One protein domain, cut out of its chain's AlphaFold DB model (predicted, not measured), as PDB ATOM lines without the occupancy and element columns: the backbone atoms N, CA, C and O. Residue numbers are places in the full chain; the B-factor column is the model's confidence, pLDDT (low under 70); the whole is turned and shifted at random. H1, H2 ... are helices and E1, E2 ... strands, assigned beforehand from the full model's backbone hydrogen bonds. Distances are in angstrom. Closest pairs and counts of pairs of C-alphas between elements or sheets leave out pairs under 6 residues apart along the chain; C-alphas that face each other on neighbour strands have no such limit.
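Overview. This is residues 114 to 168 of the 168 residues of the protein "PepSY domain-containing protein" of Brevibacillus laterosporus (UniProt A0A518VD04). Two separate hairpins stand at the two ends of an elongated model: E1 and E2 make an arm along its length, while E3 and E4 make a smaller hairpin at the other end, with H1 packed on it, mainly on E3. The printed part has 55 residues, with one named helix and four named strands in the order H1, E1, E2, E3, E4; each sheet is an antiparallel pair, and the class is mixed, helices and strands. It is only just loose, close to extended, with a radius of gyration of the C-alphas of 15.0 A and spans of 46 by 25 by 14 A.

Arrangement. Look first at E1, residues 126 to 131, and E2, residues 140 to 145, an antiparallel hairpin with 143 degrees between directions. N 129 and O 142 are within hydrogen-bond range at 2.9 A. Next find E3, residues 152 to 156, and E4, residues 163 to 167, an antiparallel hairpin at 150 degrees; N 153 and O 166 are within range at 2.8 A. E2 and E3 are apart, and E1 is apart from both E3 and E4. In H1, residues 114 to 123, 4 of 6 O i to N i+4 pairs are within hydrogen-bond range. Its closest C-alphas to E3 are those of Gly 116 and Ile 156, 6.0 A apart; to E4, those of Glu 119 and Ala 163, 6.7 A.

Along the chain. Find C-alpha 114 at (184.942, 262.739, 158.256); from there H1 runs 15.0 A to C-alpha 123. E1 spans 14.1 A and E2 15.4 A. E3 spans 12.9 A, and E4 runs 13.1 A to C-alpha 167 at (180.506, 286.585, 163.387).

Size, cuts and confidence. The C-alphas farthest apart, Lys 137 and Thr 159, are 46.0 A apart. The printed part has no cut, and no link is long. Mean pLDDT of the printed part is 90.8; residues 149 and 168 are under 70.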
ATOM      1  N   GLU A 114     184.079 262.569 159.432       96.94
ATOM      2  CA  GLU A 114     184.942 262.739 158.256       96.94
ATOM      3  C   GLU A 114     184.333 263.693 157.222       96.94
ATOM      4  O   GLU A 114     185.058 264.472 156.597       96.94
ATOM      5  N   VAL A 115     183.005 263.670 157.045       97.19
ATOM      6  CA  VAL A 115     182.305 264.636 156.185       97.19
ATOM      7  C   VAL A 115     182.497 266.043 156.736       97.19
ATOM      8  O   VAL A 115     182.866 266.941 155.977       97.19
ATOM      9  N   GLY A 116     182.309 266.214 158.048       96.81
ATOM     10  CA  GLY A 116     182.473 267.512 158.688       96.81
ATOM     11  C   GLY A 116     183.915 268.013 158.676       96.81
ATOM     12  O   GLY A 116     184.152 269.163 158.316       96.81
ATOM     13  N   ALA A 117     184.888 267.147 158.959       95.56
ATOM     14  CA  ALA A 117     186.310 267.490 158.910       95.56
ATOM     15  C   ALA A 117     186.736 267.961 157.512       95.56
ATOM     16  O   ALA A 117     187.438 268.962 157.372       95.56
ATOM     17  N   ARG A 118     186.268 267.277 156.461       95.81
ATOM     18  CA  ARG A 118     186.562 267.662 155.078       95.81
ATOM     19  C   ARG A 118     185.962 269.016 154.707       95.81
ATOM     20  O   ARG A 118     186.608 269.754 153.971       95.81
ATOM     21  N   GLU A 119     184.752 269.328 155.162       96.81
ATOM     22  CA  GLU A 119     184.148 270.645 154.927       96.81
ATOM     23  C   GLU A 119     184.886 271.734 155.717       96.81
ATOM     24  O   GLU A 119     185.227 272.772 155.158       96.81
ATOM     25  N   TRP A 120     185.224 271.475 156.982       94.62
ATOM     26  CA  TRP A 120     185.935 272.419 157.846       94.62
ATOM     27  C   TRP A 120     187.314 272.808 157.290       94.62
ATOM     28  O   TRP A 120     187.662 273.990 157.274       94.62
ATOM     29  N   LEU A 121     188.061 271.838 156.747       93.38
ATOM     30  CA  LEU A 121     189.372 272.063 156.123       93.38
ATOM     31  C   LEU A 121     189.319 272.914 154.844       93.38
ATOM     32  O   LEU A 121     190.345 273.451 154.436       93.38
ATOM     33  N   ARG A 122     188.150 273.080 154.204       93.06
ATOM     34  CA  ARG A 122     188.011 274.004 153.058       93.06
ATOM     35  C   ARG A 122     188.155 275.464 153.472       93.06
ATOM     36  O   ARG A 122     188.553 276.283 152.650       93.06
ATOM     37  N   TYR A 123     187.814 275.767 154.721       92.81
ATOM     38  CA  TYR A 123     187.840 277.114 155.287       92.81
ATOM     39  C   TYR A 123     189.045 277.332 156.207       92.81
ATOM     40  O   TYR A 123     189.414 278.474 156.452       92.81
ATOM     41  N   HIS A 124     189.695 276.248 156.638       91.50
ATOM     42  CA  HIS A 124     190.926 276.267 157.424       91.50
ATOM     43  C   HIS A 124     191.989 275.385 156.756       91.50
ATOM     44  O   HIS A 124     192.217 274.245 157.181       91.50
ATOM     45  N   PRO A 125     192.593 275.857 155.652       91.06
ATOM     46  CA  PRO A 125     193.587 275.078 154.935       91.06
ATOM     47  C   PRO A 125     194.817 274.826 155.811       91.06
ATOM     48  O   PRO A 125     195.193 275.655 156.637       91.06
ATOM     49  N   LEU A 126     195.448 273.673 155.601       93.94
ATOM     50  CA  LEU A 126     196.709 273.332 156.246       93.94
ATOM     51  C   LEU A 126     197.886 273.738 155.362       93.94
ATOM     52  O   LEU A 126     197.840 273.554 154.143       93.94
ATOM     53  N   GLU A 127     198.958 274.207 155.985       94.25
ATOM     54  CA  GLU A 127     200.241 274.452 155.335       94.25
ATOM     55  C   GLU A 127     201.360 273.622 155.962       94.25
ATOM     56  O   GLU A 127     201.270 273.166 157.102       94.25
ATOM     57  N   LEU A 128     202.390 273.346 155.162       96.69
ATOM     58  CA  LEU A 128     203.536 272.549 155.577       96.69
ATOM     59  C   LEU A 128     204.571 273.466 156.235       96.69
ATOM     60  O   LEU A 128     205.070 274.389 155.591       96.69
ATOM     61  N   GLY A 129     204.929 273.166 157.480       94.12
ATOM     62  CA  GLY A 129     205.863 273.955 158.279       94.12
ATOM     63  C   GLY A 129     206.922 273.100 158.975       94.12
ATOM     64  O   GLY A 129     206.814 271.873 159.066       94.12
ATOM     65  N   TYR A 130     207.963 273.761 159.481       95.06
ATOM     66  CA  TYR A 130     208.943 273.154 160.382       95.06
ATOM     67  C   TYR A 130     208.764 273.719 161.793       95.06
ATOM     68  O   TYR A 130     208.954 274.911 162.013       95.06
ATOM     69  N   GLU A 131     208.472 272.855 162.764       93.25
ATOM     70  CA  GLU A 131     208.410 273.220 164.182       93.25
ATOM     71  C   GLU A 131     209.774 272.965 164.849       93.25
ATOM     72  O   GLU A 131     210.314 271.855 164.774       93.25
ATOM     73  N   ILE A 132     210.323 273.971 165.544       92.12
ATOM     74  CA  ILE A 132     211.492 273.828 166.427       92.12
ATOM     75  C   ILE A 132     211.067 274.196 167.848       92.12
ATOM     76  O   ILE A 132     210.806 275.361 168.148       92.12
ATOM     77  N   LYS A 133     211.026 273.209 168.747       89.06
ATOM     78  CA  LYS A 133     210.763 273.461 170.168       89.06
ATOM     79  C   LYS A 133     212.017 273.971 170.864       89.06
ATOM     80  O   LYS A 133     213.123 273.512 170.590       89.06
ATOM     81  N   SER A 134     211.843 274.903 171.800       86.81
ATOM     82  CA  SER A 134     212.952 275.425 172.604       86.81
ATOM     83  C   SER A 134     213.689 274.282 173.314       86.81
ATOM     84  O   SER A 134     213.078 273.497 174.036       86.81
ATOM     85  N   GLY A 135     214.998 274.174 173.079       84.50
ATOM     86  CA  GLY A 135     215.844 273.101 173.610       84.50
ATOM     87  C   GLY A 135     215.955 271.850 172.726       84.50
ATOM     88  O   GLY A 135     216.830 271.022 172.979       84.50
ATOM     89  N   GLU A 136     215.149 271.716 171.667       90.62
ATOM     90  CA  GLU A 136     215.283 270.640 170.677       90.62
ATOM     91  C   GLU A 136     216.220 271.060 169.529       90.62
ATOM     92  O   GLU A 136     216.164 272.182 169.031       90.62
ATOM     93  N   LYS A 137     217.105 270.146 169.099       86.94
ATOM     94  CA  LYS A 137     218.051 270.374 167.983       86.94
ATOM     95  C   LYS A 137     217.535 269.894 166.626       86.94
ATOM     96  O   LYS A 137     218.132 270.223 165.606       86.94
ATOM     97  N   THR A 138     216.464 269.103 166.613       93.25
ATOM     98  CA  THR A 138     215.935 268.478 165.400       93.25
ATOM     99  C   THR A 138     214.556 269.058 165.097       93.25
ATOM    100  O   THR A 138     213.649 268.852 165.903       93.25
ATOM    101  N   PRO A 139     214.375 269.769 163.968       93.19
ATOM    102  CA  PRO A 139     213.063 270.263 163.568       93.19
ATOM    103  C   PRO A 139     212.117 269.107 163.227       93.19
ATOM    104  O   PRO A 139     212.544 268.057 162.736       93.19
ATOM    105  N   ARG A 140     210.818 269.323 163.439       95.75
ATOM    106  CA  ARG A 140     209.745 268.406 163.028       95.75
ATOM    107  C   ARG A 140     209.038 268.983 161.810       95.75
ATOM    108  O   ARG A 140     208.680 270.153 161.819       95.75
ATOM    109  N   LEU A 141     208.832 268.167 160.781       96.19
ATOM    110  CA  LEU A 141     207.988 268.536 159.644       96.19
ATOM    111  C   LEU A 141     206.520 268.314 160.037       96.19
ATOM    112  O   LEU A 141     206.155 267.194 160.403       96.19
ATOM    113  N   VAL A 142     205.704 269.366 159.998       96.19
ATOM    114  CA  VAL A 142     204.320 269.369 160.499       96.19
ATOM    115  C   VAL A 142     203.363 269.993 159.483       96.19
ATOM    116  O   VAL A 142     203.781 270.764 158.623       96.19
ATOM    117  N   TYR A 143     202.077 269.664 159.600       95.44
ATOM    118  CA  TYR A 143     201.002 270.455 159.006       95.44
ATOM    119  C   TYR A 143     200.389 271.330 160.095       95.44
ATOM    120  O   TYR A 143     199.997 270.808 161.141       95.44
ATOM    121  N   GLU A 144     200.289 272.629 159.849       92.94
ATOM    122  CA  GLU A 144     199.634 273.588 160.739       92.94
ATOM    123  C   GLU A 144     198.498 274.313 160.020       92.94
ATOM    124  O   GLU A 144     198.409 274.272 158.793       92.94
ATOM    125  N   LEU A 145     197.592 274.929 160.782       90.88
ATOM    126  CA  LEU A 145     196.558 275.776 160.196       90.88
ATOM    127  C   LEU A 145     197.241 276.985 159.569       90.88
ATOM    128  O   LEU A 145     197.952 277.705 160.268       90.88
ATOM    129  N   ALA A 146     196.995 277.214 158.280       86.75
ATOM    130  CA  ALA A 146     197.389 278.464 157.659       86.75
ATOM    131  C   ALA A 146     196.718 279.621 158.406       86.75
ATOM    132  O   ALA A 146     195.594 279.474 158.899       86.75
ATOM    133  N   GLU A 147     197.412 280.758 158.481       79.06
ATOM    134  CA  GLU A 147     196.938 281.944 159.195       79.06
ATOM    135  C   GLU A 147     195.463 282.229 158.880       79.06
ATOM    136  O   GLU A 147     195.059 282.285 157.714       79.06
ATOM    137  N   ASP A 148     194.654 282.353 159.935       71.12
ATOM    138  CA  ASP A 148     193.203 282.451 159.829       71.12
ATOM    139  C   ASP A 148     192.811 283.736 159.088       71.12
ATOM    140  O   ASP A 148     192.898 284.848 159.611       71.12
ATOM    141  N   ARG A 149     192.391 283.581 157.830       67.62
ATOM    142  CA  ARG A 149     191.944 284.697 156.983       67.62
ATOM    143  C   ARG A 149     190.464 285.015 157.170       67.62
ATOM    144  O   ARG A 149     189.966 285.951 156.540       67.62
ATOM    145  N   LEU A 150     189.742 284.235 157.973       76.06
ATOM    146  CA  LEU A 150     188.317 284.415 158.194       76.06
ATOM    147  C   LEU A 150     188.100 285.167 159.505       76.06
ATOM    148  O   LEU A 150     188.382 284.682 160.592       76.06
ATOM    149  N   ASN A 151     187.502 286.357 159.422       80.81
ATOM    150  CA  ASN A 151     187.026 287.067 160.614       80.81
ATOM    151  C   ASN A 151     185.669 286.517 161.102       80.81
ATOM    152  O   ASN A 151     184.759 287.280 161.417       80.81
ATOM    153  N   LYS A 152     185.495 285.194 161.044       84.38
ATOM    154  CA  LYS A 152     184.264 284.482 161.389       84.38
ATOM    155  C   LYS A 152     184.617 283.134 161.990       84.38
ATOM    156  O   LYS A 152     185.540 282.475 161.521       84.38
ATOM    157  N   ASP A 153     183.824 282.697 162.954       87.06
ATOM    158  CA  ASP A 153     183.864 281.320 163.417       87.06
ATOM    159  C   ASP A 153     183.112 280.427 162.427       87.06
ATOM    160  O   ASP A 153     182.014 280.753 161.964       87.06
ATOM    161  N   VAL A 154     183.715 279.289 162.083       91.44
ATOM    162  CA  VAL A 154     183.125 278.313 161.166       91.44
ATOM    163  C   VAL A 154     182.772 277.048 161.937       91.44
ATOM    164  O   VAL A 154     183.641 276.293 162.378       91.44
ATOM    165  N   PHE A 155     181.473 276.797 162.047       92.69
ATOM    166  CA  PHE A 155     180.908 275.557 162.567       92.69
ATOM    167  C   PHE A 155     180.462 274.668 161.411       92.69
ATOM    168  O   PHE A 155     180.201 275.156 160.315       92.69
ATOM    169  N   ILE A 156     180.332 273.364 161.647       96.19
ATOM    170  CA  ILE A 156     179.735 272.449 160.672       96.19
ATOM    171  C   ILE A 156     178.386 271.981 161.199       96.19
ATOM    172  O   ILE A 156     178.297 271.424 162.293       96.19
ATOM    173  N   ASP A 157     177.343 272.177 160.399       95.38
ATOM    174  CA  ASP A 157     176.040 271.576 160.639       95.38
ATOM    175  C   ASP A 157     176.170 270.052 160.553       95.38
ATOM    176  O   ASP A 157     176.368 269.485 159.475       95.38
ATOM    177  N   ALA A 158     176.044 269.379 161.693       95.69
ATOM    178  CA  ALA A 158     176.175 267.932 161.767       95.69
ATOM    179  C   ALA A 158     175.082 267.189 160.977       95.69
ATOM    180  O   ALA A 158     175.304 266.047 160.606       95.69
ATOM    181  N   THR A 159     173.929 267.796 160.685       95.94
ATOM    182  CA  THR A 159     172.826 267.144 159.949       95.94
ATOM    183  C   THR A 159     172.952 267.282 158.434       95.94
ATOM    184  O   THR A 159     172.477 266.424 157.691       95.94
ATOM    185  N   THR A 160     173.619 268.338 157.956       96.38
ATOM    186  CA  THR A 160     173.767 268.616 156.516       96.38
ATOM    187  C   THR A 160     175.203 268.495 156.009       96.38
ATOM    188  O   THR A 160     175.414 268.377 154.802       96.38
ATOM    189  N   GLY A 161     176.190 268.509 156.908       96.56
ATOM    190  CA  GLY A 161     177.617 268.507 156.590       96.56
ATOM    191  C   GLY A 161     178.123 269.828 156.005       96.56
ATOM    192  O   GLY A 161     179.195 269.840 155.409       96.56
ATOM    193  N   ARG A 162     177.351 270.917 156.118       97.56
ATOM    194  CA  ARG A 162     177.678 272.230 155.540       97.56
ATOM    195  C   ARG A 162     178.233 273.185 156.588       97.56
ATOM    196  O   ARG A 162     177.856 273.117 157.756       97.56
ATOM    197  N   ALA A 163     179.088 274.105 156.152       96.00
ATOM    198  CA  ALA A 163     179.591 275.167 157.011       96.00
ATOM    199  C   ALA A 163     178.503 276.186 157.394       96.00
ATOM    200  O   ALA A 163     177.692 276.605 156.564       96.00
ATOM    201  N   ILE A 164     178.536 276.605 158.656       94.81
ATOM    202  CA  ILE A 164     177.793 277.718 159.242       94.81
ATOM    203  C   ILE A 164     178.827 278.757 159.668       94.81
ATOM    204  O   ILE A 164     179.765 278.435 160.395       94.81
ATOM    205  N   PHE A 165     178.635 280.000 159.239       92.06
ATOM    206  CA  PHE A 165     179.518 281.115 159.569       92.06
ATOM    207  C   PHE A 165     178.862 281.993 160.628       92.06
ATOM    208  O   PHE A 165     177.739 282.456 160.429       92.06
ATOM    209  N   VAL A 166     179.573 282.233 161.725       86.19
ATOM    210  CA  VAL A 166     179.132 283.075 162.838       86.19
ATOM    211  C   VAL A 166     180.133 284.211 162.996       86.19
ATOM    212  O   VAL A 166     181.341 283.996 162.917       86.19
ATOM    213  N   ASP A 167     179.637 285.434 163.149       82.25
ATOM    214  CA  ASP A 167     180.506 286.585 163.387       82.25
ATOM    215  C   ASP A 167     181.117 286.489 164.797       82.25
ATOM    216  O   ASP A 167     180.435 286.065 165.733       82.25
ATOM    217  N   ARG A 168     182.406 286.831 164.920       67.12
ATOM    218  CA  ARG A 168     183.146 286.841 166.194       67.12
ATOM    219  C   ARG A 168     182.753 288.010 167.093       67.12
ATOM    220  O   ARG A 168     182.487 289.106 166.547       67.12
TER     221      ARG A 168